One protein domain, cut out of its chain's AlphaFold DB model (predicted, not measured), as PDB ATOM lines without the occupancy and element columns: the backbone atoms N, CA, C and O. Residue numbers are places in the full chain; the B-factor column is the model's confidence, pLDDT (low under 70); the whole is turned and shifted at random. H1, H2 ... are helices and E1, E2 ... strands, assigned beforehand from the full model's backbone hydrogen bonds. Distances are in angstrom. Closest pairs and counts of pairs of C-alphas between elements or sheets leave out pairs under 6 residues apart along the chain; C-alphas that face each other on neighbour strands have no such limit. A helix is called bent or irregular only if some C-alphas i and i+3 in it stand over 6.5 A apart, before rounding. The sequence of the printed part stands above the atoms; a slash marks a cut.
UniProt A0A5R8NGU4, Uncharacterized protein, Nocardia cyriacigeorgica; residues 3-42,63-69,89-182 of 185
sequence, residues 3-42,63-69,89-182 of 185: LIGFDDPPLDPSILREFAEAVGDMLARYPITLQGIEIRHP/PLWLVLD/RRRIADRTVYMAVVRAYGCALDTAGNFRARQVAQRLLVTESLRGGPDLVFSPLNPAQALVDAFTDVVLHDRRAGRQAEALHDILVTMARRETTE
ATOM      1  N   LEU A   3     -38.003  42.838 -39.954       67.81
ATOM      2  CA  LEU A   3     -37.597  41.693 -39.125       67.81
ATOM      3  C   LEU A   3     -38.237  40.411 -39.665       67.81
ATOM      4  O   LEU A   3     -39.435  40.403 -39.936       67.81
ATOM      5  N   ILE A   4     -37.450  39.346 -39.847       68.19
ATOM      6  CA  ILE A   4     -37.934  38.050 -40.350       68.19
ATOM      7  C   ILE A   4     -37.368  36.906 -39.500       68.19
ATOM      8  O   ILE A   4     -36.188  36.920 -39.152       68.19
ATOM      9  N   GLY A   5     -38.200  35.904 -39.187       60.75
ATOM     10  CA  GLY A   5     -37.785  34.695 -38.457       60.75
ATOM     11  C   GLY A   5     -37.797  34.825 -36.930       60.75
ATOM     12  O   GLY A   5     -37.267  33.966 -36.235       60.75
ATOM     13  N   PHE A   6     -38.410  35.890 -36.410       61.81
ATOM     14  CA  PHE A   6     -38.620  36.103 -34.974       61.81
ATOM     15  C   PHE A   6     -39.884  35.395 -34.435       61.81
ATOM     16  O   PHE A   6     -40.092  35.394 -33.226       61.81
ATOM     17  N   ASP A   7     -40.693  34.784 -35.314       59.00
ATOM     18  CA  ASP A   7     -41.971  34.121 -34.985       59.00
ATOM     19  C   ASP A   7     -41.855  32.593 -34.752       59.00
ATOM     20  O   ASP A   7     -42.824  31.952 -34.346       59.00
ATOM     21  N   ASP A   8     -40.681  31.999 -35.000       59.25
ATOM     22  CA  ASP A   8     -40.357  30.593 -34.684       59.25
ATOM     23  C   ASP A   8     -40.102  30.424 -33.161       59.25
ATOM     24  O   ASP A   8     -39.860  31.436 -32.499       59.25
ATOM     25  N   PRO A   9     -40.214  29.208 -32.562       54.34
ATOM     26  CA  PRO A   9     -40.575  28.995 -31.149       54.34
ATOM     27  C   PRO A   9     -39.869  29.947 -30.183       54.34
ATOM     28  O   PRO A   9     -38.667  30.172 -30.330       54.34
ATOM     29  N   PRO A  10     -40.596  30.475 -29.179       57.81
ATOM     30  CA  PRO A  10     -40.312  31.770 -28.582       57.81
ATOM     31  C   PRO A  10     -38.874  31.822 -28.077       57.81
ATOM     32  O   PRO A  10     -38.536  31.225 -27.051       57.81
ATOM     33  N   LEU A  11     -38.029  32.540 -28.822       64.75
ATOM     34  CA  LEU A  11     -36.721  32.946 -28.340       64.75
ATOM     35  C   LEU A  11     -36.939  33.682 -27.015       64.75
ATOM     36  O   LEU A  11     -37.815  34.543 -26.909       64.75
ATOM     37  N   ASP A  12     -36.166  33.315 -25.993       72.88
ATOM     38  CA  ASP A  12     -36.247  33.942 -24.673       72.88
ATOM     39  C   ASP A  12     -36.145  35.477 -24.833       72.88
ATOM     40  O   ASP A  12     -35.199  35.954 -25.473       72.88
ATOM     41  N   PRO A  13     -37.074  36.274 -24.268       74.19
ATOM     42  CA  PRO A  13     -37.017  37.734 -24.321       74.19
ATOM     43  C   PRO A  13     -35.667  38.319 -23.879       74.19
ATOM     44  O   PRO A  13     -35.264  39.377 -24.365       74.19
ATOM     45  N   SER A  14     -34.939  37.633 -22.989       74.56
ATOM     46  CA  SER A  14     -33.579  38.021 -22.599       74.56
ATOM     47  C   SER A  14     -32.594  37.931 -23.768       74.56
ATOM     48  O   SER A  14     -31.791  38.841 -23.949       74.56
ATOM     49  N   ILE A  15     -32.677  36.876 -24.586       75.19
ATOM     50  CA  ILE A  15     -31.817  36.671 -25.763       75.19
ATOM     51  C   ILE A  15     -32.121  37.727 -26.827       75.19
ATOM     52  O   ILE A  15     -31.200  38.274 -27.424       75.19
ATOM     53  N   LEU A  16     -33.399  38.063 -27.034       77.31
ATOM     54  CA  LEU A  16     -33.806  39.121 -27.968       77.31
ATOM     55  C   LEU A  16     -33.281  40.498 -27.553       77.31
ATOM     56  O   LEU A  16     -32.869  41.291 -28.401       77.31
ATOM     57  N   ARG A  17     -33.270  40.783 -26.247       79.88
ATOM     58  CA  ARG A  17     -32.697  42.020 -25.718       79.88
ATOM     59  C   ARG A  17     -31.180  42.063 -25.891       79.88
ATOM     60  O   ARG A  17     -30.676  43.057 -26.399       79.88
ATOM     61  N   GLU A  18     -30.477  40.999 -25.506       81.12
ATOM     62  CA  GLU A  18     -29.018  40.877 -25.681       81.12
ATOM     63  C   GLU A  18     -28.636  41.015 -27.164       81.12
ATOM     64  O   GLU A  18     -27.698  41.726 -27.517       81.12
ATOM     65  N   PHE A  19     -29.435  40.423 -28.049       80.94
ATOM     66  CA  PHE A  19     -29.306  40.575 -29.491       80.94
ATOM     67  C   PHE A  19     -29.449  42.036 -29.949       80.94
ATOM     68  O   PHE A  19     -28.589  42.541 -30.669       80.94
ATOM     69  N   ALA A  20     -30.513  42.729 -29.530       81.44
ATOM     70  CA  ALA A  20     -30.747  44.121 -29.907       81.44
ATOM     71  C   ALA A  20     -29.644  45.058 -29.384       81.44
ATOM     72  O   ALA A  20     -29.203  45.950 -30.108       81.44
ATOM     73  N   GLU A  21     -29.166  44.830 -28.156       85.25
ATOM     74  CA  GLU A  21     -28.045  45.568 -27.564       85.25
ATOM     75  C   GLU A  21     -26.746  45.332 -28.358       85.25
ATOM     76  O   GLU A  21     -26.057  46.293 -28.700       85.25
ATOM     77  N   ALA A  22     -26.457  44.086 -28.745       85.88
ATOM     78  CA  ALA A  22     -25.291  43.744 -29.560       85.88
ATOM     79  C   ALA A  22     -25.341  44.373 -30.965       85.88
ATOM     80  O   ALA A  22     -24.337  44.899 -31.447       85.88
ATOM     81  N   VAL A  23     -26.505  44.359 -31.625       85.19
ATOM     82  CA  VAL A  23     -26.682  45.017 -32.931       85.19
ATOM     83  C   VAL A  23     -26.524  46.532 -32.800       85.19
ATOM     84  O   VAL A  23     -25.864  47.147 -33.636       85.19
ATOM     85  N   GLY A  24     -27.085  47.131 -31.745       82.81
ATOM     86  CA  GLY A  24     -26.931  48.557 -31.452       82.81
ATOM     87  C   GLY A  24     -25.469  48.962 -31.244       82.81
ATOM     88  O   GLY A  24     -25.023  49.952 -31.823       82.81
ATOM     89  N   ASP A  25     -24.702  48.170 -30.489       87.38
ATOM     90  CA  ASP A  25     -23.259  48.371 -30.298       87.38
ATOM     91  C   ASP A  25     -22.489  48.285 -31.629       87.38
ATOM     92  O   ASP A  25     -21.660  49.148 -31.922       87.38
ATOM     93  N   MET A  26     -22.797  47.304 -32.486       89.44
ATOM     94  CA  MET A  26     -22.145  47.178 -33.798       89.44
ATOM     95  C   MET A  26     -22.468  48.334 -34.741       89.44
ATOM     96  O   MET A  26     -21.556  48.863 -35.376       89.44
ATOM     97  N   LEU A  27     -23.727  48.773 -34.799       86.25
ATOM     98  CA  LEU A  27     -24.127  49.929 -35.606       86.25
ATOM     99  C   LEU A  27     -23.462  51.224 -35.126       86.25
ATOM    100  O   LEU A  27     -23.100  52.061 -35.952       86.25
ATOM    101  N   ALA A  28     -23.263  51.379 -33.814       85.50
ATOM    102  CA  ALA A  28     -22.560  52.529 -33.253       85.50
ATOM    103  C   ALA A  28     -21.067  52.541 -33.625       85.50
ATOM    104  O   ALA A  28     -20.517  53.599 -33.933       85.50
ATOM    105  N   ARG A  29     -20.404  51.375 -33.624       87.88
ATOM    106  CA  ARG A  29     -18.971  51.252 -33.958       87.88
ATOM    107  C   ARG A  29     -18.699  51.278 -35.463       87.88
ATOM    108  O   ARG A  29     -17.707  51.859 -35.905       87.88
ATOM    109  N   TYR A  30     -19.576  50.667 -36.254       88.06
ATOM    110  CA  TYR A  30     -19.400  50.461 -37.692       88.06
ATOM    111  C   TYR A  30     -20.662  50.866 -38.464       88.06
ATOM    112  O   TYR A  30     -21.396  49.992 -38.918       88.06
ATOM    113  N   PRO A  31     -20.935  52.167 -38.651       84.44
ATOM    114  CA  PRO A  31     -22.188  52.618 -39.252       84.44
ATOM    115  C   PRO A  31     -22.391  52.072 -40.672       84.44
ATOM    116  O   PRO A  31     -21.563  52.319 -41.548       84.44
ATOM    117  N   ILE A  32     -23.501  51.358 -40.897       81.50
ATOM    118  CA  ILE A  32     -23.979  50.901 -42.213       81.50
ATOM    119  C   ILE A  32     -25.507  50.980 -42.282       81.50
ATOM    120  O   ILE A  32     -26.197  50.928 -41.263       81.50
ATOM    121  N   THR A  33     -26.055  51.064 -43.491       77.88
ATOM    122  CA  THR A  33     -27.503  51.107 -43.726       77.88
ATOM    123  C   THR A  33     -28.083  49.697 -43.841       77.88
ATOM    124  O   THR A  33     -28.112  49.116 -44.924       77.88
ATOM    125  N   LEU A  34     -28.559  49.134 -42.728       75.31
ATOM    126  CA  LEU A  34     -29.253  47.842 -42.731       75.31
ATOM    127  C   LEU A  34     -30.719  47.992 -43.160       75.31
ATOM    128  O   LEU A  34     -31.464  48.814 -42.623       75.31
ATOM    129  N   GLN A  35     -31.167  47.142 -44.084       68.56
ATOM    130  CA  GLN A  35     -32.569  47.079 -44.502       68.56
ATOM    131  C   GLN A  35     -33.395  46.145 -43.610       68.56
ATOM    132  O   GLN A  35     -34.587  46.393 -43.394       68.56
ATOM    133  N   GLY A  36     -32.778  45.112 -43.033       70.06
ATOM    134  CA  GLY A  36     -33.467  44.192 -42.134       70.06
ATOM    135  C   GLY A  36     -32.566  43.188 -41.421       70.06
ATOM    136  O   GLY A  36     -31.359  43.123 -41.653       70.06
ATOM    137  N   ILE A  37     -33.179  42.408 -40.534       73.75
ATOM    138  CA  ILE A  37     -32.544  41.326 -39.774       73.75
ATOM    139  C   ILE A  37     -33.335  40.041 -40.016       73.75
ATOM    140  O   ILE A  37     -34.564  40.034 -39.913       73.75
ATOM    141  N   GLU A  38     -32.625  38.960 -40.324       75.88
ATOM    142  CA  GLU A  38     -33.178  37.624 -40.530       75.88
ATOM    143  C   GLU A  38     -32.568  36.638 -39.522       75.88
ATOM    144  O   GLU A  38     -31.351  36.455 -39.483       75.88
ATOM    145  N   ILE A  39     -33.410  35.965 -38.733       70.06
ATOM    146  CA  ILE A  39     -33.015  34.785 -37.953       70.06
ATOM    147  C   ILE A  39     -33.443  33.547 -38.740       70.06
ATOM    148  O   ILE A  39     -34.617  33.371 -39.055       70.06
ATOM    149  N   ARG A  40     -32.491  32.682 -39.076       69.31
ATOM    150  CA  ARG A  40     -32.711  31.497 -39.901       69.31
ATOM    151  C   ARG A  40     -32.588  30.230 -39.070       69.31
ATOM    152  O   ARG A  40     -31.590  30.036 -38.386       69.31
ATOM    153  N   HIS A  41     -33.567  29.337 -39.187       60.47
ATOM    154  CA  HIS A  41     -33.454  27.969 -38.688       60.47
ATOM    155  C   HIS A  41     -32.830  27.052 -39.755       60.47
ATOM    156  O   HIS A  41     -33.286  27.070 -40.899       60.47
ATOM    157  N   PRO A  42     -31.846  26.200 -39.411       54.22
ATOM    158  CA  PRO A  42     -31.197  25.300 -40.373       54.22
ATOM    159  C   PRO A  42     -32.121  24.191 -40.906       54.22
ATOM    160  O   PRO A  42     -31.793  23.552 -41.898       54.22
ATOM    161  N   PRO A  63     -30.462  44.906 -50.710       62.28
ATOM    162  CA  PRO A  63     -30.784  45.105 -49.304       62.28
ATOM    163  C   PRO A  63     -29.712  44.514 -48.383       62.28
ATOM    164  O   PRO A  63     -29.438  43.315 -48.467       62.28
ATOM    165  N   LEU A  64     -29.125  45.304 -47.481       64.62
ATOM    166  CA  LEU A  64     -28.205  44.759 -46.478       64.62
ATOM    167  C   LEU A  64     -29.004  44.102 -45.351       64.62
ATOM    168  O   LEU A  64     -29.698  44.779 -44.587       64.62
ATOM    169  N   TRP A  65     -28.907  42.775 -45.268       70.25
ATOM    170  CA  TRP A  65     -29.541  41.958 -44.236       70.25
ATOM    171  C   TRP A  65     -28.507  41.386 -43.281       70.25
ATOM    172  O   TRP A  65     -27.501  40.818 -43.710       70.25
ATOM    173  N   LEU A  66     -28.794  41.470 -41.986       75.75
ATOM    174  CA  LEU A  66     -28.035  40.747 -40.976       75.75
ATOM    175  C   LEU A  66     -28.684  39.374 -40.768       75.75
ATOM    176  O   LEU A  66     -29.812  39.293 -40.290       75.75
ATOM    177  N   VAL A  67     -27.991  38.311 -41.178       75.50
ATOM    178  CA  VAL A  67     -28.506  36.935 -41.154       75.50
ATOM    179  C   VAL A  67     -27.830  36.152 -40.032       75.50
ATOM    180  O   VAL A  67     -26.608  36.001 -40.048       75.50
ATOM    181  N   LEU A  68     -28.610  35.618 -39.092       72.31
ATOM    182  CA  LEU A  68     -28.111  34.740 -38.029       72.31
ATOM    183  C   LEU A  68     -28.652  33.326 -38.174       72.31
ATOM    184  O   LEU A  68     -29.806  33.129 -38.542       72.31
ATOM    185  N   ASP A  69     -27.835  32.350 -37.798       70.06
ATOM    186  CA  ASP A  69     -28.291  30.986 -37.554       70.06
ATOM    187  C   ASP A  69     -28.876  30.897 -36.137       70.06
ATOM    188  O   ASP A  69     -28.216  31.251 -35.158       70.06
ATOM    189  N   ARG A  89     -24.744  31.074 -16.862       59.53
ATOM    190  CA  ARG A  89     -25.443  30.800 -18.126       59.53
ATOM    191  C   ARG A  89     -25.788  32.079 -18.867       59.53
ATOM    192  O   ARG A  89     -25.548  32.122 -20.061       59.53
ATOM    193  N   ARG A  90     -26.235  33.116 -18.155       58.75
ATOM    194  CA  ARG A  90     -26.493  34.435 -18.734       58.75
ATOM    195  C   ARG A  90     -25.238  35.041 -19.364       58.75
ATOM    196  O   ARG A  90     -25.273  35.387 -20.527       58.75
ATOM    197  N   ARG A  91     -24.095  35.057 -18.662       66.50
ATOM    198  CA  ARG A  91     -22.822  35.533 -19.252       66.50
ATOM    199  C   ARG A  91     -22.349  34.722 -20.462       66.50
ATOM    200  O   ARG A  91     -21.686  35.268 -21.335       66.50
ATOM    201  N   ILE A  92     -22.593  33.412 -20.474       62.25
ATOM    202  CA  ILE A  92     -22.214  32.559 -21.607       62.25
ATOM    203  C   ILE A  92     -23.141  32.830 -22.793       62.25
ATOM    204  O   ILE A  92     -22.639  32.981 -23.897       62.25
ATOM    205  N   ALA A  93     -24.452  32.929 -22.555       62.88
ATOM    206  CA  ALA A  93     -25.440  33.273 -23.573       62.88
ATOM    207  C   ALA A  93     -25.135  34.641 -24.189       62.88
ATOM    208  O   ALA A  93     -24.956  34.705 -25.395       62.88
ATOM    209  N   ASP A  94     -24.916  35.659 -23.359       73.25
ATOM    210  CA  ASP A  94     -24.523  37.007 -23.771       73.25
ATOM    211  C   ASP A  94     -23.284  36.979 -24.682       73.25
ATOM    212  O   ASP A  94     -23.305  37.465 -25.810       73.25
ATOM    213  N   ARG A  95     -22.223  36.260 -24.281       79.19
ATOM    214  CA  ARG A  95     -21.012  36.116 -25.106       79.19
ATOM    215  C   ARG A  95     -21.256  35.351 -26.412       79.19
ATOM    216  O   ARG A  95     -20.634  35.666 -27.425       79.19
ATOM    217  N   THR A  96     -22.113  34.333 -26.395       82.56
ATOM    218  CA  THR A  96     -22.446  33.529 -27.577       82.56
ATOM    219  C   THR A  96     -23.309  34.319 -28.564       82.56
ATOM    220  O   THR A  96     -22.991  34.336 -29.752       82.56
ATOM    221  N   VAL A  97     -24.329  35.026 -28.074       83.62
ATOM    222  CA  VAL A  97     -25.208  35.906 -28.856       83.62
ATOM    223  C   VAL A  97     -24.404  37.063 -29.434       83.62
ATOM    224  O   VAL A  97     -24.451  37.283 -30.641       83.62
ATOM    225  N   TYR A  98     -23.588  37.737 -28.619       85.81
ATOM    226  CA  TYR A  98     -22.721  38.818 -29.083       85.81
ATOM    227  C   TYR A  98     -21.766  38.337 -30.182       85.81
ATOM    228  O   TYR A  98     -21.702  38.939 -31.248       85.81
ATOM    229  N   MET A  99     -21.087  37.201 -29.995       87.69
ATOM    230  CA  MET A  99     -20.212  36.627 -31.027       87.69
ATOM    231  C   MET A  99     -20.971  36.276 -32.319       87.69
ATOM    232  O   MET A  99     -20.449  36.502 -33.411       87.69
ATOM    233  N   ALA A 100     -22.189  35.734 -32.218       87.50
ATOM    234  CA  ALA A 100     -23.022  35.436 -33.384       87.50
ATOM    235  C   ALA A 100     -23.404  36.715 -34.145       87.50
ATOM    236  O   ALA A 100     -23.300  36.751 -35.372       87.50
ATOM    237  N   VAL A 101     -23.770  37.778 -33.422       87.75
ATOM    238  CA  VAL A 101     -24.059  39.101 -33.993       87.75
ATOM    239  C   VAL A 101     -22.830  39.680 -34.679       87.75
ATOM    240  O   VAL A 101     -22.931  40.081 -35.833       87.75
ATOM    241  N   VAL A 102     -21.668  39.671 -34.025       90.50
ATOM    242  CA  VAL A 102     -20.409  40.181 -34.591       90.50
ATOM    243  C   VAL A 102     -20.055  39.456 -35.892       90.50
ATOM    244  O   VAL A 102     -19.730  40.101 -36.888       90.50
ATOM    245  N   ARG A 103     -20.191  38.123 -35.936       89.19
ATOM    246  CA  ARG A 103     -19.943  37.347 -37.162       89.19
ATOM    247  C   ARG A 103     -20.933  37.684 -38.274       89.19
ATOM    248  O   ARG A 103     -20.516  37.914 -39.407       89.19
ATOM    249  N   ALA A 104     -22.225  37.748 -37.955       87.50
ATOM    250  CA  ALA A 104     -23.257  38.137 -38.914       87.50
ATOM    251  C   ALA A 104     -23.031  39.564 -39.444       87.50
ATOM    252  O   ALA A 104     -23.224  39.829 -40.630       87.50
ATOM    253  N   TYR A 105     -22.552  40.465 -38.586       88.19
ATOM    254  CA  TYR A 105     -22.195  41.828 -38.953       88.19
ATOM    255  C   TYR A 105     -20.985  41.879 -39.891       88.19
ATOM    256  O   TYR A 105     -21.018  42.595 -40.888       88.19
ATOM    257  N   GLY A 106     -19.948  41.072 -39.642       88.06
ATOM    258  CA  GLY A 106     -18.811  40.923 -40.557       88.06
ATOM    259  C   GLY A 106     -19.244  40.480 -41.961       88.06
ATOM    260  O   GLY A 106     -18.795  41.041 -42.960       88.06
ATOM    261  N   CYS A 107     -20.189  39.538 -42.051       86.88
ATOM    262  CA  CYS A 107     -20.789  39.132 -43.327       86.88
ATOM    263  C   CYS A 107     -21.573  40.270 -44.004       86.88
ATOM    264  O   CYS A 107     -21.512  40.430 -45.228       86.88
ATOM    265  N   ALA A 108     -22.311  41.064 -43.221       86.38
ATOM    266  CA  ALA A 108     -23.045  42.220 -43.726       86.38
ATOM    267  C   ALA A 108     -22.091  43.299 -44.264       86.38
ATOM    268  O   ALA A 108     -22.341  43.836 -45.340       86.38
ATOM    269  N   LEU A 109     -20.965  43.558 -43.588       87.25
ATOM    270  CA  LEU A 109     -19.921  44.479 -44.058       87.25
ATOM    271  C   LEU A 109     -19.277  44.010 -45.368       87.25
ATOM    272  O   LEU A 109     -19.086  44.810 -46.281       87.25
ATOM    273  N   ASP A 110     -18.981  42.716 -45.489       87.69
ATOM    274  CA  ASP A 110     -18.418  42.150 -46.721       87.69
ATOM    275  C   ASP A 110     -19.395  42.308 -47.899       87.69
ATOM    276  O   ASP A 110     -18.996  42.640 -49.014       87.69
ATOM    277  N   THR A 111     -20.694  42.156 -47.626       82.56
ATOM    278  CA  THR A 111     -21.765  42.394 -48.606       82.56
ATOM    279  C   THR A 111     -21.898  43.881 -48.947       82.56
ATOM    280  O   THR A 111     -22.005  44.219 -50.122       82.56
ATOM    281  N   ALA A 112     -21.818  44.774 -47.955       83.00
ATOM    282  CA  ALA A 112     -21.855  46.227 -48.149       83.00
ATOM    283  C   ALA A 112     -20.694  46.727 -49.015       83.00
ATOM    284  O   ALA A 112     -20.869  47.622 -49.832       83.00
ATOM    285  N   GLY A 113     -19.520  46.106 -48.886       82.62
ATOM    286  CA  GLY A 113     -18.366  46.371 -49.743       82.62
ATOM    287  C   GLY A 113     -18.402  45.656 -51.095       82.62
ATOM    288  O   GLY A 113     -17.349  45.541 -51.731       82.62
ATOM    289  N   ASN A 114     -19.551  45.108 -51.518       84.38
ATOM    290  CA  ASN A 114     -19.709  44.326 -52.748       84.38
ATOM    291  C   ASN A 114     -18.651  43.210 -52.890       84.38
ATOM    292  O   ASN A 114     -18.137  42.944 -53.980       84.38
ATOM    293  N   PHE A 115     -18.267  42.587 -51.771       87.50
ATOM    294  CA  PHE A 115     -17.249  41.534 -51.670       87.50
ATOM    295  C   PHE A 115     -15.839  41.924 -52.151       87.50
ATOM    296  O   PHE A 115     -14.963  41.062 -52.289       87.50
ATOM    297  N   ARG A 116     -15.564  43.217 -52.380       87.12
ATOM    298  CA  ARG A 116     -14.248  43.703 -52.838       87.12
ATOM    299  C   ARG A 116     -13.146  43.426 -51.814       87.12
ATOM    300  O   ARG A 116     -12.000  43.177 -52.196       87.12
ATOM    301  N   ALA A 117     -13.503  43.395 -50.529       90.50
ATOM    302  CA  ALA A 117     -12.604  43.032 -49.437       90.50
ATOM    303  C   ALA A 117     -11.948  41.659 -49.663       90.50
ATOM    304  O   ALA A 117     -10.754  41.507 -49.408       90.50
ATOM    305  N   ARG A 118     -12.674  40.685 -50.235       92.31
ATOM    306  CA  ARG A 118     -12.164  39.323 -50.483       92.31
ATOM    307  C   ARG A 118     -10.957  39.306 -51.414       92.31
ATOM    308  O   ARG A 118      -9.996  38.592 -51.151       92.31
ATOM    309  N   GLN A 119     -10.985  40.112 -52.475       91.75
ATOM    310  CA  GLN A 119      -9.908  40.172 -53.471       91.75
ATOM    311  C   GLN A 119      -8.631  40.814 -52.916       91.75
ATOM    312  O   GLN A 119      -7.521  40.465 -53.323       91.75
ATOM    313  N   VAL A 120      -8.774  41.771 -51.996       92.56
ATOM    314  CA  VAL A 120      -7.637  42.417 -51.326       92.56
ATOM    315  C   VAL A 120      -7.081  41.505 -50.232       92.56
ATOM    316  O   VAL A 120      -5.873  41.277 -50.183       92.56
ATOM    317  N   ALA A 121      -7.961  40.902 -49.428       92.44
ATOM    318  CA  ALA A 121      -7.600  39.928 -48.405       92.44
ATOM    319  C   ALA A 121      -6.871  38.718 -48.994       92.44
ATOM    320  O   ALA A 121      -5.820  38.336 -48.495       92.44
ATOM    321  N   GLN A 122      -7.374  38.149 -50.091       92.81
ATOM    322  CA  GLN A 122      -6.740  37.002 -50.735       92.81
ATOM    323  C   GLN A 122      -5.310  37.327 -51.185       92.81
ATOM    324  O   GLN A 122      -4.402  36.544 -50.927       92.81
ATOM    325  N   ARG A 123      -5.077  38.494 -51.800       92.25
ATOM    326  CA  ARG A 123      -3.724  38.920 -52.198       92.25
ATOM    327  C   ARG A 123      -2.792  39.077 -51.002       92.25
ATOM    328  O   ARG A 123      -1.653  38.618 -51.063       92.25
ATOM    329  N   LEU A 124      -3.277  39.693 -49.924       91.44
ATOM    330  CA  LEU A 124      -2.522  39.835 -48.680       91.44
ATOM    331  C   LEU A 124      -2.144  38.460 -48.106       91.44
ATOM    332  O   LEU A 124      -0.973  38.209 -47.836       91.44
ATOM    333  N   LEU A 125      -3.118  37.556 -47.980       90.56
ATOM    334  CA  LEU A 125      -2.931  36.220 -47.413       90.56
ATOM    335  C   LEU A 125      -2.020  35.339 -48.272       90.56
ATOM    336  O   LEU A 125      -1.171  34.640 -47.730       90.56
ATOM    337  N   VAL A 126      -2.148  35.393 -49.602       90.94
ATOM    338  CA  VAL A 126      -1.244  34.677 -50.515       90.94
ATOM    339  C   VAL A 126       0.180  35.205 -50.365       90.94
ATOM    340  O   VAL A 126       1.104  34.411 -50.209       90.94
ATOM    341  N   THR A 127       0.365  36.526 -50.334       89.44
ATOM    342  CA  THR A 127       1.693  37.136 -50.158       89.44
ATOM    343  C   THR A 127       2.340  36.682 -48.851       89.44
ATOM    344  O   THR A 127       3.519  36.338 -48.839       89.44
ATOM    345  N   GLU A 128       1.568  36.626 -47.767       85.75
ATOM    346  CA  GLU A 128       2.072  36.183 -46.466       85.75
ATOM    347  C   GLU A 128       2.347  34.673 -46.430       85.75
ATOM    348  O   GLU A 128       3.367  34.245 -45.895       85.75
ATOM    349  N   SER A 129       1.506  33.862 -47.082       84.31
ATOM    350  CA  SER A 129       1.739  32.418 -47.207       84.31
ATOM    351  C   SER A 129       3.037  32.097 -47.947       84.31
ATOM    352  O   SER A 129       3.778  31.207 -47.540       84.31
ATOM    353  N   LEU A 130       3.360  32.876 -48.983       86.81
ATOM    354  CA  LEU A 130       4.595  32.729 -49.749       86.81
ATOM    355  C   LEU A 130       5.833  33.181 -48.966       86.81
ATOM    356  O   LEU A 130       6.932  32.725 -49.265       86.81
ATOM    357  N   ARG A 131       5.675  34.045 -47.955       83.50
ATOM    358  CA  ARG A 131       6.772  34.437 -47.055       83.50
ATOM    359  C   ARG A 131       7.139  33.348 -46.043       83.50
ATOM    360  O   ARG A 131       8.171  33.480 -45.392       83.50
ATOM    361  N   GLY A 132       6.343  32.281 -45.925       67.50
ATOM    362  CA  GLY A 132       6.681  31.112 -45.109       67.50
ATOM    363  C   GLY A 132       6.592  31.342 -43.597       67.50
ATOM    364  O   GLY A 132       7.343  30.727 -42.843       67.50
ATOM    365  N   GLY A 133       5.703  32.233 -43.142       64.56
ATOM    366  CA  GLY A 133       5.441  32.428 -41.713       64.56
ATOM    367  C   GLY A 133       4.927  31.138 -41.043       64.56
ATOM    368  O   GLY A 133       4.141  30.419 -41.661       64.56
ATOM    369  N   PRO A 134       5.346  30.828 -39.801       53.38
ATOM    370  CA  PRO A 134       5.210  29.486 -39.229       53.38
ATOM    371  C   PRO A 134       3.787  29.049 -38.844       53.38
ATOM    372  O   PRO A 134       3.615  27.879 -38.546       53.38
ATOM    373  N   ASP A 135       2.773  29.915 -38.898       60.09
ATOM    374  CA  ASP A 135       1.366  29.528 -38.744       60.09
ATOM    375  C   ASP A 135       0.473  30.550 -39.456       60.09
ATOM    376  O   ASP A 135       0.341  31.700 -39.024       60.09
ATOM    377  N   LEU A 136      -0.156  30.151 -40.564       67.06
ATOM    378  CA  LEU A 136      -1.187  30.972 -41.197       67.06
ATOM    379  C   LEU A 136      -2.458  30.887 -40.352       67.06
ATOM    380  O   LEU A 136      -3.273  29.986 -40.532       67.06
ATOM    381  N   VAL A 137      -2.637  31.857 -39.452       80.56
ATOM    382  CA  VAL A 137      -3.853  32.007 -38.630       80.56
ATOM    383  C   VAL A 137      -5.112  32.056 -39.507       80.56
ATOM    384  O   VAL A 137      -6.164  31.549 -39.125       80.56
ATOM    385  N   PHE A 138      -4.990  32.617 -40.714       84.25
ATOM    386  CA  PHE A 138      -6.064  32.730 -41.693       84.25
ATOM    387  C   PHE A 138      -5.691  32.056 -43.014       84.25
ATOM    388  O   PHE A 138      -4.620  32.296 -43.573       84.25
ATOM    389  N   SER A 139      -6.608  31.248 -43.552       83.25
ATOM    390  CA  SER A 139      -6.383  30.528 -44.808       83.25
ATOM    391  C   SER A 139      -6.583  31.431 -46.036       83.25
ATOM    392  O   SER A 139      -7.666  32.005 -46.191       83.25
ATOM    393  N   PRO A 140      -5.616  31.501 -46.976       84.69
ATOM    394  CA  PRO A 140      -5.769  32.251 -48.228       84.69
ATOM    395  C   PRO A 140      -6.844  31.668 -49.158       84.69
ATOM    396  O   PRO A 140      -7.326  32.363 -50.050       84.69
ATOM    397  N   LEU A 141      -7.226  30.400 -48.963       86.94
ATOM    398  CA  LEU A 141      -8.214  29.706 -49.794       86.94
ATOM    399  C   LEU A 141      -9.658  30.075 -49.436       86.94
ATOM    400  O   LEU A 141     -10.571  29.799 -50.210       86.94
ATOM    401  N   ASN A 142      -9.872  30.699 -48.276       88.31
ATOM    402  CA  ASN A 142     -11.191  31.128 -47.834       88.31
ATOM    403  C   ASN A 142     -11.153  32.573 -47.301       88.31
ATOM    404  O   ASN A 142     -11.268  32.795 -46.093       88.31
ATOM    405  N   PRO A 143     -10.995  33.574 -48.191       88.75
ATOM    406  CA  PRO A 143     -10.885  34.975 -47.789       88.75
ATOM    407  C   PRO A 143     -12.164  35.502 -47.126       88.75
ATOM    408  O   PRO A 143     -12.080  36.377 -46.273       88.75
ATOM    409  N   ALA A 144     -13.336  34.959 -47.476       86.81
ATOM    410  CA  ALA A 144     -14.600  35.329 -46.839       86.81
ATOM    411  C   ALA A 144     -14.601  34.951 -45.351       86.81
ATOM    412  O   ALA A 144     -14.863  35.794 -44.495       86.81
ATOM    413  N   GLN A 145     -14.237  33.705 -45.034       87.69
ATOM    414  CA  GLN A 145     -14.133  33.247 -43.650       87.69
ATOM    415  C   GLN A 145     -13.029  33.994 -42.890       87.69
ATOM    416  O   GLN A 145     -13.252  34.425 -41.764       87.69
ATOM    417  N   ALA A 146     -11.874  34.213 -43.527       91.88
ATOM    418  CA  ALA A 146     -10.759  34.944 -42.928       91.88
ATOM    419  C   ALA A 146     -11.136  36.375 -42.513       91.88
ATOM    420  O   ALA A 146     -10.787  36.804 -41.419       91.88
ATOM    421  N   LEU A 147     -11.873  37.100 -43.361       91.81
ATOM    422  CA  LEU A 147     -12.346  38.453 -43.060       91.81
ATOM    423  C   LEU A 147     -13.304  38.473 -41.862       91.81
ATOM    424  O   LEU A 147     -13.154  39.307 -40.971       91.81
ATOM    425  N   VAL A 148     -14.262  37.544 -41.818       90.69
ATOM    426  CA  VAL A 148     -15.238  37.448 -40.721       90.69
ATOM    427  C   VAL A 148     -14.561  37.051 -39.409       90.69
ATOM    428  O   VAL A 148     -14.883  37.609 -38.359       90.69
ATOM    429  N   ASP A 149     -13.611  36.119 -39.453       90.31
ATOM    430  CA  ASP A 149     -12.879  35.666 -38.268       90.31
ATOM    431  C   ASP A 149     -11.961  36.760 -37.731       90.31
ATOM    432  O   ASP A 149     -11.969  37.015 -36.530       90.31
ATOM    433  N   ALA A 150     -11.247  37.464 -38.610       90.94
ATOM    434  CA  ALA A 150     -10.416  38.600 -38.238       90.94
ATOM    435  C   ALA A 150     -11.234  39.750 -37.636       90.94
ATOM    436  O   ALA A 150     -10.870  40.284 -36.589       90.94
ATOM    437  N   PHE A 151     -12.369  40.097 -38.252       92.31
ATOM    438  CA  PHE A 151     -13.295  41.091 -37.709       92.31
ATOM    439  C   PHE A 151     -13.786  40.687 -36.316       92.31
ATOM    440  O   PHE A 151     -13.773  41.492 -35.388       92.31
ATOM    441  N   THR A 152     -14.167  39.420 -36.152       90.50
ATOM    442  CA  THR A 152     -14.639  38.892 -34.869       90.50
ATOM    443  C   THR A 152     -13.546  38.929 -33.806       90.50
ATOM    444  O   THR A 152     -13.820  39.299 -32.667       90.50
ATOM    445  N   ASP A 153     -12.314  38.581 -34.170       88.25
ATOM    446  CA  ASP A 153     -11.171  38.609 -33.262       88.25
ATOM    447  C   ASP A 153     -10.876  40.035 -32.772       88.25
ATOM    448  O   ASP A 153     -10.798  40.271 -31.567       88.25
ATOM    449  N   VAL A 154     -10.833  41.008 -33.689       90.31
ATOM    450  CA  VAL A 154     -10.629  42.429 -33.361       90.31
ATOM    451  C   VAL A 154     -11.758  42.976 -32.488       90.31
ATOM    452  O   VAL A 154     -11.494  43.623 -31.481       90.31
ATOM    453  N   VAL A 155     -13.023  42.687 -32.797       88.75
ATOM    454  CA  VAL A 155     -14.148  43.205 -31.998       88.75
ATOM    455  C   VAL A 155     -14.186  42.601 -30.588       88.75
ATOM    456  O   VAL A 155     -14.537  43.297 -29.633       88.75
ATOM    457  N   LEU A 156     -13.825  41.322 -30.434       86.31
ATOM    458  CA  LEU A 156     -13.845  40.638 -29.136       86.31
ATOM    459  C   LEU A 156     -12.604  40.907 -28.277       86.31
ATOM    460  O   LEU A 156     -12.698  40.829 -27.047       86.31
ATOM    461  N   HIS A 157     -11.453  41.175 -28.894       82.25
ATOM    462  CA  HIS A 157     -10.167  41.249 -28.198       82.25
ATOM    463  C   HIS A 157      -9.434  42.590 -28.359       82.25
ATOM    464  O   HIS A 157      -8.414  42.787 -27.692       82.25
ATOM    465  N   ASP A 158      -9.965  43.518 -29.162       74.38
ATOM    466  CA  ASP A 158      -9.425  44.857 -29.434       74.38
ATOM    467  C   ASP A 158      -7.901  44.797 -29.668       74.38
ATOM    468  O   ASP A 158      -7.432  44.031 -30.510       74.38
ATOM    469  N   ARG A 159      -7.098  45.488 -28.847       60.31
ATOM    470  CA  ARG A 159      -5.623  45.566 -28.944       60.31
ATOM    471  C   ARG A 159      -4.859  44.254 -28.730       60.31
ATOM    472  O   ARG A 159      -3.629  44.261 -28.727       60.31
ATOM    473  N   ARG A 160      -5.544  43.147 -28.438       70.94
ATOM    474  CA  ARG A 160      -4.927  41.811 -28.348       70.94
ATOM    475  C   ARG A 160      -5.062  41.009 -29.638       70.94
ATOM    476  O   ARG A 160      -4.476  39.930 -29.707       70.94
ATOM    477  N   ALA A 161      -5.812  41.504 -30.619       78.50
ATOM    478  CA  ALA A 161      -5.868  40.881 -31.929       78.50
ATOM    479  C   ALA A 161      -4.480  40.912 -32.590       78.50
ATOM    480  O   ALA A 161      -3.689  41.839 -32.406       78.50
ATOM    481  N   GLY A 162      -4.145  39.859 -33.334       83.44
ATOM    482  CA  GLY A 162      -2.875  39.811 -34.059       83.44
ATOM    483  C   GLY A 162      -2.842  40.826 -35.208       83.44
ATOM    484  O   GLY A 162      -3.869  41.103 -35.821       83.44
ATOM    485  N   ARG A 163      -1.647  41.303 -35.591       86.88
ATOM    486  CA  ARG A 163      -1.467  42.273 -36.700       86.88
ATOM    487  C   ARG A 163      -2.158  41.866 -38.010       86.88
ATOM    488  O   ARG A 163      -2.624  42.714 -38.761       86.88
ATOM    489  N   GLN A 164      -2.217  40.566 -38.305       86.75
ATOM    490  CA  GLN A 164      -2.892  40.056 -39.501       86.75
ATOM    491  C   GLN A 164      -4.421  40.190 -39.404       86.75
ATOM    492  O   GLN A 164      -5.065  40.487 -40.407       86.75
ATOM    493  N   ALA A 165      -4.995  40.008 -38.210       89.38
ATOM    494  CA  ALA A 165      -6.421  40.199 -37.968       89.38
ATOM    495  C   ALA A 165      -6.804  41.682 -38.094       89.38
ATOM    496  O   ALA A 165      -7.776  42.000 -38.773       89.38
ATOM    497  N   GLU A 166      -5.990  42.589 -37.544       91.06
ATOM    498  CA  GLU A 166      -6.169  44.041 -37.702       91.06
ATOM    499  C   GLU A 166      -6.153  44.455 -39.183       91.06
ATOM    500  O   GLU A 166      -7.065  45.132 -39.651       91.06
ATOM    501  N   ALA A 167      -5.181  43.968 -39.963       92.12
ATOM    502  CA  ALA A 167      -5.093  44.287 -41.388       92.12
ATOM    503  C   ALA A 167      -6.323  43.807 -42.187       92.12
ATOM    504  O   ALA A 167      -6.827  44.522 -43.054       92.12
ATOM    505  N   LEU A 168      -6.821  42.598 -41.905       92.50
ATOM    506  CA  LEU A 168      -8.023  42.060 -42.551       92.50
ATOM    507  C   LEU A 168      -9.296  42.802 -42.117       92.50
ATOM    508  O   LEU A 168     -10.149  43.084 -42.961       92.50
ATOM    509  N   HIS A 169      -9.407  43.152 -40.835       93.75
ATOM    510  CA  HIS A 169     -10.472  44.004 -40.310       93.75
ATOM    511  C   HIS A 169     -10.511  45.354 -41.043       93.75
ATOM    512  O   HIS A 169     -11.566  45.767 -41.528       93.75
ATOM    513  N   ASP A 170      -9.362  46.012 -41.198       93.31
ATOM    514  CA  ASP A 170      -9.282  47.324 -41.841       93.31
ATOM    515  C   ASP A 170      -9.652  47.267 -43.324       93.31
ATOM    516  O   ASP A 170     -10.358  48.149 -43.821       93.31
ATOM    517  N   ILE A 171      -9.245  46.204 -44.028       93.69
ATOM    518  CA  ILE A 171      -9.676  45.942 -45.409       93.69
ATOM    519  C   ILE A 171     -11.204  45.847 -45.478       93.69
ATOM    520  O   ILE A 171     -11.814  46.482 -46.343       93.69
ATOM    521  N   LEU A 172     -11.822  45.078 -44.576       92.69
ATOM    522  CA  LEU A 172     -13.270  44.877 -44.548       92.69
ATOM    523  C   LEU A 172     -14.017  46.199 -44.334       92.69
ATOM    524  O   LEU A 172     -14.878  46.567 -45.134       92.69
ATOM    525  N   VAL A 173     -13.651  46.936 -43.284       92.06
ATOM    526  CA  VAL A 173     -14.312  48.191 -42.898       92.06
ATOM    527  C   VAL A 173     -14.114  49.271 -43.962       92.06
ATOM    528  O   VAL A 173     -15.057  49.987 -44.302       92.06
ATOM    529  N   THR A 174     -12.911  49.379 -44.529       91.69
ATOM    530  CA  THR A 174     -12.606  50.381 -45.561       91.69
ATOM    531  C   THR A 174     -13.416  50.142 -46.830       91.69
ATOM    532  O   THR A 174     -13.954  51.087 -47.407       91.69
ATOM    533  N   MET A 175     -13.521  48.887 -47.275       88.69
ATOM    534  CA  MET A 175     -14.257  48.562 -48.498       88.69
ATOM    535  C   MET A 175     -15.767  48.704 -48.317       88.69
ATOM    536  O   MET A 175     -16.429  49.159 -49.243       88.69
ATOM    537  N   ALA A 176     -16.294  48.401 -47.127       84.12
ATOM    538  CA  ALA A 176     -17.706  48.611 -46.810       84.12
ATOM    539  C   ALA A 176     -18.109  50.096 -46.852       84.12
ATOM    540  O   ALA A 176     -19.172  50.433 -47.363       84.12
ATOM    541  N   ARG A 177     -17.250  51.000 -46.358       80.94
ATOM    542  CA  ARG A 177     -17.545  52.446 -46.314       80.94
ATOM    543  C   ARG A 177     -17.549  53.123 -47.684       80.94
ATOM    544  O   ARG A 177     -18.287  54.083 -47.872       80.94
ATOM    545  N   ARG A 178     -16.724  52.653 -48.624       70.06
ATOM    546  CA  ARG A 178     -16.567  53.281 -49.948       70.06
ATOM    547  C   ARG A 178     -17.851  53.268 -50.779       70.06
ATOM    548  O   ARG A 178     -18.110  54.243 -51.471       70.06
ATOM    549  N   GLU A 179     -18.671  52.229 -50.645       63.78
ATOM    550  CA  GLU A 179     -19.963  52.131 -51.336       63.78
ATOM    551  C   GLU A 179     -21.008  53.088 -50.740       63.78
ATOM    552  O   GLU A 179     -21.806  53.679 -51.460       63.78
ATOM    553  N   THR A 180     -20.983  53.305 -49.420       54.06
ATOM    554  CA  THR A 180     -21.966  54.170 -48.741       54.06
ATOM    555  C   THR A 180     -21.840  55.639 -49.165       54.06
ATOM    556  O   THR A 180     -22.800  56.397 -49.060       54.06
ATOM    557  N   THR A 181     -20.667  56.045 -49.658       53.81
ATOM    558  CA  THR A 181     -20.387  57.394 -50.177       53.81
ATOM    559  C   THR A 181     -20.669  57.582 -51.670       53.81
ATOM    560  O   THR A 181     -20.677  58.722 -52.124       53.81
ATOM    561  N   GLU A 182     -20.906  56.517 -52.438       44.75
ATOM    562  CA  GLU A 182     -21.063  56.571 -53.905       44.75
ATOM    563  C   GLU A 182     -22.534  56.489 -54.367       44.75
ATOM    564  O   GLU A 182     -22.813  56.009 -55.461       44.75
TER     565      GLU A 182
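Overview. This is residues 3 to 42, 63 to 69 and 89 to 182 of the 185 residues of an uncharacterized protein of Nocardia cyriacigeorgica (UniProt A0A5R8NGU4). A small sheet of two strands, E1 and E2, and the helix H1 lie on one side of the long helix H2, and three more helices, H3, H4 and H5, cluster on its other side. H2 runs through the middle, with E2 nearer to it than E1; in the cluster H3 and H5 run opposite ways at a small angle, with residues 116 to 121 of H3 touching H5, and H4 starts beside H3 and crosses H5, while residues 130 to 135 stick out. The printed part has 141 residues, with five named helices and two named strands in the order H1 E1 E2 H2 H3 H4 H5; the sheet's order is E1, E2, parallel, and the class is mostly helix. The whole is compact, with a radius of gyration of the C-alphas of 15.9 A and spans of 50 by 39 by 29 A.

Arrangement. E1, residues 36 to 40, and E2, residues 65 to 69, are parallel at 19 degrees, with N 38 and O 66 within hydrogen-bond range at 2.8 A and N 68 and O 38 at 2.9 A. Residues 3 to 4 form a short parallel pairing with residues 37 to 38 of E1. E2 comes closest to H2, residues 89 to 112, where the C-alphas of Leu 66 and Ala 104 are 5.8 A apart. H2 is the hub, touching four helices. H1, residues 13 to 29, touches it at a steep tilt of 44 degrees, the same way, closest at the C-alphas of Ala 22 and Tyr 98, 5.6 A. H4, residues 143 to 160, touches residues 99 to 110 of H2 at a steep tilt of 50 degrees, opposite ways, closest at the C-alphas of Gly 106 and Val 148, 5.0 A. H5, residues 163 to 180, touches H4 at 68 degrees, a tilt only just steep, closest at the C-alphas of Ala 150 and Ala 165, 4.3 A. H3, residues 116 to 130, touches H5 at a shallow tilt of 21 degrees, opposite ways, closest at the C-alphas of Ala 117 and Leu 172, 5.3 A. H2 and H3 only just touch, with 3 pairs of C-alphas within 8 A, and only at the corner, closest at the C-alphas of Asp 110 and Ala 117, 6.5 A. Every O i to N i+4 pair is within hydrogen-bond range in H1 and H2; the counts are 10 of 11 in H3, 12 of 14 in H4 and 12 of 14 in H5.

Along the chain. E1 and E2 each measure 12.9 A. H2 measures 33.9 A, H5 26.6 A, H1 24.5 A, H3 22.0 A and H4 21.5 A. H1 begins at C-alpha 13 (-37.017, 37.734, -24.321), and H5 ends at C-alpha 180 (-21.966, 54.170, -48.741). H4 has a kink of 64 degrees near residue 154 and is irregular, with C-alphas 156 and 159 9.6 A apart.

Size, cuts and confidence. The two C-alphas farthest apart, those of Pro 10 and Arg 131, are 50.6 A apart. Residues 43 to 62 are not printed, a gap of 21.7 A from C-alpha 42 to C-alpha 63, nor are 70 to 88, a gap of 19.6 A from C-alpha 69 to C-alpha 89. The link from H3 to H4 is long, with 12 residues. The mean pLDDT of the printed part is 79.8; 30 residues are under 70, among them residues 3 to 11, 132 to 136 and 179 to 182.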